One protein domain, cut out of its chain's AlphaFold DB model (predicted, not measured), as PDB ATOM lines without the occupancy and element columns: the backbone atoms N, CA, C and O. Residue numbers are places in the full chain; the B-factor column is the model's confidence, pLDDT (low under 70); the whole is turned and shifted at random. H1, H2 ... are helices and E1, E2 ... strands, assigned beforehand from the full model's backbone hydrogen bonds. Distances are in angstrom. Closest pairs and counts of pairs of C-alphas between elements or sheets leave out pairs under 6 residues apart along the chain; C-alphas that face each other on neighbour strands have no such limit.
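What this domain is: This is residues 44 to 68 and 81 to 124 of the 124 residues of an uncharacterized protein of Chloroflexi bacterium (UniProt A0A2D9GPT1). A strongly twisted, curled sheet of four strands has its longest helix, H2, packed across the side between edge strands E1 and E4, while the short helix H3 packs on E3 and the short helix H1 lies at one end. The printed part has 69 residues with four named strands and three named helices, in the order E1 E2 E3 H1 H2 E4 H3. The sheet is mixed, in the order E1, E2, E3, E4, and the class is mixed, helices and strands. The whole is compact, with a radius of gyration of the C-alphas of 11.2 A, and elongated, with spans of 37 by 22 by 19 A.

How they stand to each other: E1, residues 44 to 49, and E2, residues 55 to 64, form an antiparallel hairpin, with N 46 and O 58 2.9 A apart, within hydrogen-bond range. E3, residues 82 to 89, is the antiparallel neighbour of E2, with N 59 and O 87 at 2.9 A. E2 bends by 54 degrees at residue 61 and E3 by 65 degrees at residue 86. H1, residues 92 to 96, is not on the sheet and is apart from E1. H2, residues 98 to 112, is on the sheet, which gives two layers, a helix on one face of a sheet; its closest C-alphas to E1 are those of Phe 108 and Val 48, 5.7 A apart. H1 and H2 are close but not clearly touching, with the C-alphas of Leu 95 and Arg 101 closest at 5.5 A. E4, residues 115 to 117, is the parallel neighbour of E3, with N 117 and O 83 at 2.8 A. E3, H1, H2 and E4 make a strand-helix-strand unit, two parallel neighbour strands with helices between, and its crossover is right-handed. The closest C-alphas of H2 and E4 are those of Tyr 109 and Arg 115, 5.5 A apart. H3, residues 119 to 123, is on the sheet at a height of 5.6 A and only just over E3, on which 3 of its 5 C-alphas fall; the C-alphas of Ala 122 and Lys 87 are closest, at 4.9 A. Each O i to N i+4 pair is within hydrogen-bond range in H2 and H3; H1 has 0 of 1, but 2 of 2 O i to N i+3 pairs.

Where its parts are: E1 begins at C-alpha 44, (157.543, 147.251, 89.056), and is 16.4 A long. E2 is 25.3 A, E3 19.6 A and H2 21.0 A long; H2 begins at C-alpha 98, (173.022, 148.157, 70.331). H1, E4 and H3 are short, and H3 ends at C-alpha 123, (168.803, 140.027, 78.264).

The domain as a whole: The C-alphas farthest apart are those of Thr 68 and Ala 93, at 38.0 A. Residues 69 to 80 are not printed, and C-alphas 68 and 81 are 10.5 A apart across this cut, which lies between E2 and E3. The links that are printed whole are tight. Mean pLDDT of the printed part is 80.9; residues 64 to 68, 81 and 124 are under 70.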
ATOM      1  N   LYS A  44     158.500 146.603  89.945       83.62
ATOM      2  CA  LYS A  44     157.543 147.251  89.056       83.62
ATOM      3  C   LYS A  44     157.680 146.686  87.660       83.62
ATOM      4  O   LYS A  44     158.719 146.163  87.280       83.62
ATOM      5  N   ASN A  45     156.610 146.846  86.903       87.50
ATOM      6  CA  ASN A  45     156.495 146.355  85.548       87.50
ATOM      7  C   ASN A  45     156.059 147.498  84.637       87.50
ATOM      8  O   ASN A  45     155.152 148.248  84.997       87.50
ATOM      9  N   GLU A  46     156.699 147.636  83.479       87.12
ATOM     10  CA  GLU A  46     156.363 148.651  82.478       87.12
ATOM     11  C   GLU A  46     156.354 148.057  81.070       87.12
ATOM     12  O   GLU A  46     157.213 147.244  80.713       87.12
ATOM     13  N   TRP A  47     155.406 148.506  80.247       88.31
ATOM     14  CA  TRP A  47     155.341 148.139  78.838       88.31
ATOM     15  C   TRP A  47     156.045 149.200  77.998       88.31
ATOM     16  O   TRP A  47     155.557 150.313  77.803       88.31
ATOM     17  N   VAL A  48     157.202 148.847  77.447       87.31
ATOM     18  CA  VAL A  48     158.040 149.763  76.674       87.31
ATOM     19  C   VAL A  48     158.052 149.359  75.214       87.31
ATOM     20  O   VAL A  48     158.317 148.211  74.862       87.31
ATOM     21  N   ARG A  49     157.817 150.328  74.330       86.06
ATOM     22  CA  ARG A  49     157.953 150.105  72.889       86.06
ATOM     23  C   ARG A  49     159.424 150.054  72.481       86.06
ATOM     24  O   ARG A  49     160.228 150.873  72.918       86.06
ATOM     25  N   GLY A  50     159.758 149.119  71.607       80.81
ATOM     26  CA  GLY A  50     161.056 148.952  70.969       80.81
ATOM     27  C   GLY A  50     161.198 149.712  69.655       80.81
ATOM     28  O   GLY A  50     160.428 150.621  69.338       80.81
ATOM     29  N   ILE A  51     162.211 149.326  68.877       75.75
ATOM     30  CA  ILE A  51     162.551 149.975  67.607       75.75
ATOM     31  C   ILE A  51     161.628 149.559  66.448       75.75
ATOM     32  O   ILE A  51     161.236 150.426  65.673       75.75
ATOM     33  N   ASN A  52     161.184 148.295  66.380       76.75
ATOM     34  CA  ASN A  52     160.348 147.775  65.283       76.75
ATOM     35  C   ASN A  52     158.872 147.606  65.674       76.75
ATOM     36  O   ASN A  52     158.221 146.655  65.262       76.75
ATOM     37  N   ARG A  53     158.332 148.514  66.502       77.12
ATOM     38  CA  ARG A  53     157.002 148.373  67.148       77.12
ATOM     39  C   ARG A  53     156.880 147.173  68.093       77.12
ATOM     40  O   ARG A  53     155.796 146.943  68.623       77.12
ATOM     41  N   ASP A  54     157.981 146.474  68.345       81.06
ATOM     42  CA  ASP A  54     158.074 145.464  69.390       81.06
ATOM     43  C   ASP A  54     157.637 146.059  70.725       81.06
ATOM     44  O   ASP A  54     157.874 147.239  71.000       81.06
ATOM     45  N   VAL A  55     157.013 145.247  71.566       85.75
ATOM     46  CA  VAL A  55     156.640 145.655  72.917       85.75
ATOM     47  C   VAL A  55     157.385 144.762  73.891       85.75
ATOM     48  O   VAL A  55     157.366 143.539  73.770       85.75
ATOM     49  N   PHE A  56     158.060 145.396  74.839       85.75
ATOM     50  CA  PHE A  56     158.823 144.743  75.883       85.75
ATOM     51  C   PHE A  56     158.142 144.972  77.219       85.75
ATOM     52  O   PHE A  56     157.789 146.099  77.560       85.75
ATOM     53  N   HIS A  57     157.989 143.898  77.977       90.12
ATOM     54  CA  HIS A  57     157.572 143.960  79.364       90.12
ATOM     55  C   HIS A  57     158.828 143.970  80.234       90.12
ATOM     56  O   HIS A  57     159.525 142.955  80.327       90.12
ATOM     57  N   VAL A  58     159.139 145.136  80.798       87.12
ATOM     58  CA  VAL A  58     160.340 145.379  81.600       87.12
ATOM     59  C   VAL A  58     159.968 145.302  83.072       87.12
ATOM     60  O   VAL A  58     159.210 146.136  83.564       87.12
ATOM     61  N   GLU A  59     160.529 144.318  83.761       89.12
ATOM     62  CA  GLU A  59     160.463 144.170  85.210       89.12
ATOM     63  C   GLU A  59     161.689 144.851  85.824       89.12
ATOM     64  O   GLU A  59     162.825 144.569  85.432       89.12
ATOM     65  N   TYR A  60     161.474 145.780  86.753       86.62
ATOM     66  CA  TYR A  60     162.538 146.612  87.306       86.62
ATOM     67  C   TYR A  60     162.342 146.940  88.785       86.62
ATOM     68  O   TYR A  60     161.222 147.042  89.287       86.62
ATOM     69  N   GLU A  61     163.452 147.187  89.473       85.00
ATOM     70  CA  GLU A  61     163.473 147.730  90.830       85.00
ATOM     71  C   GLU A  61     163.961 149.176  90.816       85.00
ATOM     72  O   GLU A  61     164.942 149.520  90.153       85.00
ATOM     73  N   ILE A  62     163.298 150.047  91.576       79.00
ATOM     74  CA  ILE A  62     163.759 151.424  91.772       79.00
ATOM     75  C   ILE A  62     164.866 151.395  92.829       79.00
ATOM     76  O   ILE A  62     164.592 151.223  94.013       79.00
ATOM     77  N   VAL A  63     166.119 151.556  92.398       70.44
ATOM     78  CA  VAL A  63     167.300 151.464  93.281       70.44
ATOM     79  C   VAL A  63     167.713 152.835  93.825       70.44
ATOM     80  O   VAL A  63     168.323 152.934  94.888       70.44
ATOM     81  N   HIS A  64     167.357 153.913  93.126       62.81
ATOM     82  CA  HIS A  64     167.526 155.280  93.612       62.81
ATOM     83  C   HIS A  64     166.304 156.108  93.234       62.81
ATOM     84  O   HIS A  64     166.212 156.651  92.132       62.81
ATOM     85  N   GLN A  65     165.371 156.229  94.170       51.94
ATOM     86  CA  GLN A  65     164.484 157.378  94.211       51.94
ATOM     87  C   GLN A  65     165.203 158.362  95.131       51.94
ATOM     88  O   GLN A  65     165.298 158.101  96.327       51.94
ATOM     89  N   GLN A  66     165.814 159.426  94.596       49.62
ATOM     90  CA  GLN A  66     166.259 160.498  95.486       49.62
ATOM     91  C   GLN A  66     165.021 160.923  96.277       49.62
ATOM     92  O   GLN A  66     164.032 161.353  95.679       49.62
ATOM     93  N   GLU A  67     165.064 160.775  97.604       43.19
ATOM     94  CA  GLU A  67     164.223 161.578  98.477       43.19
ATOM     95  C   GLU A  67     164.401 163.008  97.976       43.19
ATOM     96  O   GLU A  67     165.523 163.515  97.958       43.19
ATOM     97  N   THR A  68     163.337 163.619  97.463       39.38
ATOM     98  CA  THR A  68     163.331 165.010  97.012       39.38
ATOM     99  C   THR A  68     163.595 165.914  98.214       39.38
ATOM    100  O   THR A  68     162.693 166.555  98.746       39.38
ATOM    101  N   PRO A  81     167.496 159.627  89.035       69.19
ATOM    102  CA  PRO A  81     166.840 158.440  89.544       69.19
ATOM    103  C   PRO A  81     166.915 157.323  88.495       69.19
ATOM    104  O   PRO A  81     166.737 157.548  87.291       69.19
ATOM    105  N   TYR A  82     167.249 156.118  88.951       78.19
ATOM    106  CA  TYR A  82     167.456 154.970  88.076       78.19
ATOM    107  C   TYR A  82     166.767 153.719  88.611       78.19
ATOM    108  O   TYR A  82     166.575 153.532  89.816       78.19
ATOM    109  N   ALA A  83     166.406 152.873  87.658       84.25
ATOM    110  CA  ALA A  83     165.819 151.567  87.830       84.25
ATOM    111  C   ALA A  83     166.831 150.503  87.389       84.25
ATOM    112  O   ALA A  83     167.460 150.650  86.340       84.25
ATOM    113  N   SER A  84     166.988 149.447  88.180       86.12
ATOM    114  CA  SER A  84     167.729 148.251  87.779       86.12
ATOM    115  C   SER A  84     166.766 147.298  87.076       86.12
ATOM    116  O   SER A  84     165.681 147.025  87.594       86.12
ATOM    117  N   CYS A  85     167.118 146.867  85.867       86.88
ATOM    118  CA  CYS A  85     166.340 145.900  85.103       86.88
ATOM    119  C   CYS A  85     166.539 144.510  85.711       86.88
ATOM    120  O   CYS A  85     167.655 144.007  85.733       86.88
ATOM    121  N   LEU A  86     165.458 143.874  86.159       86.81
ATOM    122  CA  LEU A  86     165.498 142.497  86.652       86.81
ATOM    123  C   LEU A  86     165.262 141.497  85.526       86.81
ATOM    124  O   LEU A  86     165.936 140.474  85.433       86.81
ATOM    125  N   LYS A  87     164.274 141.780  84.673       87.00
ATOM    126  CA  LYS A  87     163.861 140.869  83.611       87.00
ATOM    127  C   LYS A  87     163.239 141.628  82.456       87.00
ATOM    128  O   LYS A  87     162.536 142.621  82.643       87.00
ATOM    129  N   ILE A  88     163.447 141.114  81.251       87.06
ATOM    130  CA  ILE A  88     162.766 141.593  80.059       87.06
ATOM    131  C   ILE A  88     162.051 140.442  79.362       87.06
ATOM    132  O   ILE A  88     162.642 139.411  79.055       87.06
ATOM    133  N   ASN A  89     160.756 140.618  79.110       85.25
ATOM    134  CA  ASN A  89     159.974 139.679  78.313       85.25
ATOM    135  C   ASN A  89     159.594 140.345  76.988       85.25
ATOM    136  O   ASN A  89     159.197 141.510  76.961       85.25
ATOM    137  N   GLY A  90     159.724 139.611  75.885       84.75
ATOM    138  CA  GLY A  90     159.484 140.112  74.531       84.75
ATOM    139  C   GLY A  90     160.457 139.495  73.523       84.75
ATOM    140  O   GLY A  90     161.138 138.522  73.851       84.75
ATOM    141  N   PRO A  91     160.556 140.044  72.301       82.88
ATOM    142  CA  PRO A  91     161.470 139.554  71.271       82.88
ATOM    143  C   PRO A  91     162.921 139.965  71.583       82.88
ATOM    144  O   PRO A  91     163.512 140.818  70.919       82.88
ATOM    145  N   THR A  92     163.515 139.365  72.617       80.62
ATOM    146  CA  THR A  92     164.856 139.699  73.137       80.62
ATOM    147  C   THR A  92     165.969 139.522  72.106       80.62
ATOM    148  O   THR A  92     166.980 140.214  72.179       80.62
ATOM    149  N   ALA A  93     165.761 138.698  71.074       80.88
ATOM    150  CA  ALA A  93     166.671 138.587  69.932       80.88
ATOM    151  C   ALA A  93     166.947 139.942  69.248       80.88
ATOM    152  O   ALA A  93     168.072 140.188  68.816       80.88
ATOM    153  N   VAL A  94     165.961 140.850  69.209       79.88
ATOM    154  CA  VAL A  94     166.104 142.206  68.645       79.88
ATOM    155  C   VAL A  94     167.021 143.074  69.514       79.88
ATOM    156  O   VAL A  94     167.730 143.943  69.010       79.88
ATOM    157  N   LEU A  95     167.079 142.801  70.821       80.88
ATOM    158  CA  LEU A  95     167.913 143.527  71.780       80.88
ATOM    159  C   LEU A  95     169.398 143.142  71.716       80.88
ATOM    160  O   LEU A  95     170.212 143.777  72.383       80.88
ATOM    161  N   LYS A  96     169.789 142.184  70.863       81.81
ATOM    162  CA  LYS A  96     171.205 141.955  70.524       81.81
ATOM    163  C   LYS A  96     171.821 143.153  69.793       81.81
ATOM    164  O   LYS A  96     173.027 143.373  69.862       81.81
ATOM    165  N   MET A  97     171.002 143.957  69.113       85.38
ATOM    166  CA  MET A  97     171.454 145.177  68.447       85.38
ATOM    167  C   MET A  97     171.612 146.319  69.458       85.38
ATOM    168  O   MET A  97     170.677 146.657  70.187       85.38
ATOM    169  N   THR A  98     172.767 146.990  69.460       86.81
ATOM    170  CA  THR A  98     173.022 148.157  70.331       86.81
ATOM    171  C   THR A  98     171.970 149.251  70.158       86.81
ATOM    172  O   THR A  98     171.417 149.728  71.147       86.81
ATOM    173  N   VAL A  99     171.587 149.546  68.914       87.12
ATOM    174  CA  VAL A  99     170.573 150.564  68.596       87.12
ATOM    175  C   VAL A  99     169.207 150.229  69.213       87.12
ATOM    176  O   VAL A  99     168.496 151.119  69.682       87.12
ATOM    177  N   ALA A 100     168.835 148.946  69.269       86.06
ATOM    178  CA  ALA A 100     167.585 148.514  69.887       86.06
ATOM    179  C   ALA A 100     167.608 148.702  71.413       86.06
ATOM    180  O   ALA A 100     166.625 149.181  71.981       86.06
ATOM    181  N   ARG A 101     168.742 148.411  72.069       89.12
ATOM    182  CA  ARG A 101     168.929 148.634  73.516       89.12
ATOM    183  C   ARG A 101     168.862 150.113  73.880       89.12
ATOM    184  O   ARG A 101     168.174 150.483  74.828       89.12
ATOM    185  N   GLU A 102     169.526 150.972  73.113       89.69
ATOM    186  CA  GLU A 102     169.470 152.422  73.328       89.69
ATOM    187  C   GLU A 102     168.055 152.970  73.135       89.69
ATOM    188  O   GLU A 102     167.579 153.774  73.942       89.69
ATOM    189  N   LYS A 103     167.343 152.491  72.106       89.75
ATOM    190  CA  LYS A 103     165.948 152.873  71.867       89.75
ATOM    191  C   LYS A 103     165.043 152.454  73.023       89.75
ATOM    192  O   LYS A 103     164.235 153.265  73.471       89.75
ATOM    193  N   LEU A 104     165.204 151.230  73.523       88.94
ATOM    194  CA  LEU A 104     164.455 150.726  74.669       88.94
ATOM    195  C   LEU A 104     164.717 151.573  75.920       88.94
ATOM    196  O   LEU A 104     163.767 152.034  76.543       88.94
ATOM    197  N   ARG A 105     165.986 151.846  76.254       88.88
ATOM    198  CA  ARG A 105     166.364 152.699  77.397       88.88
ATOM    199  C   ARG A 105     165.758 154.096  77.293       88.88
ATOM    200  O   ARG A 105     165.233 154.614  78.275       88.88
ATOM    201  N   LYS A 106     165.802 154.696  76.099       88.69
ATOM    202  CA  LYS A 106     165.208 156.013  75.838       88.69
ATOM    203  C   LYS A 106     163.696 155.997  76.052       88.69
ATOM    204  O   LYS A 106     163.174 156.878  76.729       88.69
ATOM    205  N   ASN A 107     163.006 155.008  75.492       88.12
ATOM    206  CA  ASN A 107     161.555 154.904  75.612       88.12
ATOM    207  C   ASN A 107     161.133 154.565  77.053       88.12
ATOM    208  O   ASN A 107     160.170 155.135  77.547       88.12
ATOM    209  N   PHE A 108     161.891 153.723  77.762       87.44
ATOM    210  CA  PHE A 108     161.672 153.444  79.183       87.44
ATOM    211  C   PHE A 108     161.801 154.719  80.025       87.44
ATOM    212  O   PHE A 108     160.938 154.991  80.859       87.44
ATOM    213  N   TYR A 109     162.826 155.541  79.771       85.50
ATOM    214  CA  TYR A 109     162.989 156.833  80.441       85.50
ATOM    215  C   TYR A 109     161.826 157.788  80.144       85.50
ATOM    216  O   TYR A 109     161.365 158.483  81.043       85.50
ATOM    217  N   GLN A 110     161.316 157.807  78.910       81.19
ATOM    218  CA  GLN A 110     160.147 158.617  78.559       81.19
ATOM    219  C   GLN A 110     158.873 158.167  79.287       81.19
ATOM    220  O   GLN A 110     158.088 159.022  79.684       81.19
ATOM    221  N   SER A 111     158.676 156.858  79.481       78.25
ATOM    222  CA  SER A 111     157.506 156.324  80.188       78.25
ATOM    223  C   SER A 111     157.588 156.496  81.707       78.25
ATOM    224  O   SER A 111     156.585 156.794  82.345       78.25
ATOM    225  N   THR A 112     158.771 156.304  82.297       76.62
ATOM    226  CA  THR A 112     158.925 156.160  83.759       76.62
ATOM    227  C   THR A 112     159.655 157.324  84.427       76.62
ATOM    228  O   THR A 112     159.604 157.461  85.648       76.62
ATOM    229  N   GLY A 113     160.375 158.150  83.661       79.56
ATOM    230  CA  GLY A 113     161.301 159.158  84.184       79.56
ATOM    231  C   GLY A 113     162.583 158.581  84.800       79.56
ATOM    232  O   GLY A 113     163.372 159.334  85.371       79.56
ATOM    233  N   LEU A 114     162.809 157.263  84.696       83.12
ATOM    234  CA  LEU A 114     163.926 156.550  85.322       83.12
ATOM    235  C   LEU A 114     164.922 156.048  84.277       83.12
ATOM    236  O   LEU A 114     164.542 155.553  83.216       83.12
ATOM    237  N   ARG A 115     166.224 156.147  84.564       84.25
ATOM    238  CA  ARG A 115     167.238 155.487  83.723       84.25
ATOM    239  C   ARG A 115     167.201 153.980  83.957       84.25
ATOM    240  O   ARG A 115     167.265 153.561  85.105       84.25
ATOM    241  N   LEU A 116     167.176 153.181  82.893       85.69
ATOM    242  CA  LEU A 116     167.246 151.721  82.992       85.69
ATOM    243  C   LEU A 116     168.707 151.242  82.988       85.69
ATOM    244  O   LEU A 116     169.430 151.485  82.016       85.69
ATOM    245  N   LYS A 117     169.127 150.571  84.062       86.31
ATOM    246  CA  LYS A 117     170.432 149.906  84.217       86.31
ATOM    247  C   LYS A 117     170.295 148.386  84.140       86.31
ATOM    248  O   LYS A 117     169.176 147.883  84.115       86.31
ATOM    249  N   ASP A 118     171.430 147.693  84.065       84.12
ATOM    250  CA  ASP A 118     171.544 146.224  84.154       84.12
ATOM    251  C   ASP A 118     170.728 145.478  83.081       84.12
ATOM    252  O   ASP A 118     170.366 144.311  83.198       84.12
ATOM    253  N   LEU A 119     170.445 146.176  81.977       85.00
ATOM    254  CA  LEU A 119     169.674 145.648  80.858       85.00
ATOM    255  C   LEU A 119     170.415 144.490  80.176       85.00
ATOM    256  O   LEU A 119     169.784 143.536  79.742       85.00
ATOM    257  N   GLU A 120     171.739 144.579  80.059       83.25
ATOM    258  CA  GLU A 120     172.581 143.532  79.484       83.25
ATOM    259  C   GLU A 120     172.492 142.233  80.285       83.25
ATOM    260  O   GLU A 120     172.344 141.174  79.685       83.25
ATOM    261  N   GLU A 121     172.500 142.321  81.617       80.44
ATOM    262  CA  GLU A 121     172.362 141.155  82.497       80.44
ATOM    263  C   GLU A 121     170.964 140.532  82.383       80.44
ATOM    264  O   GLU A 121     170.822 139.312  82.398       80.44
ATOM    265  N   ALA A 122     169.931 141.358  82.193       76.50
ATOM    266  CA  ALA A 122     168.553 140.899  82.043       76.50
ATOM    267  C   ALA A 122     168.231 140.276  80.668       76.50
ATOM    268  O   ALA A 122     167.232 139.564  80.547       76.50
ATOM    269  N   ILE A 123     169.017 140.566  79.622       77.12
ATOM    270  CA  ILE A 123     168.803 140.027  78.264       77.12
ATOM    271  C   ILE A 123     169.421 138.628  78.099       77.12
ATOM    272  O   ILE A 123     168.850 137.829  77.351       77.12
ATOM    273  N   GLY A 124     170.516 138.326  78.812       61.31
ATOM    274  CA  GLY A 124     171.281 137.079  78.666       61.31
ATOM    275  C   GLY A 124     172.283 137.114  77.518       61.31
ATOM    276  O   GLY A 124     171.862 137.286  76.349       61.31
TER     277      GLY A 124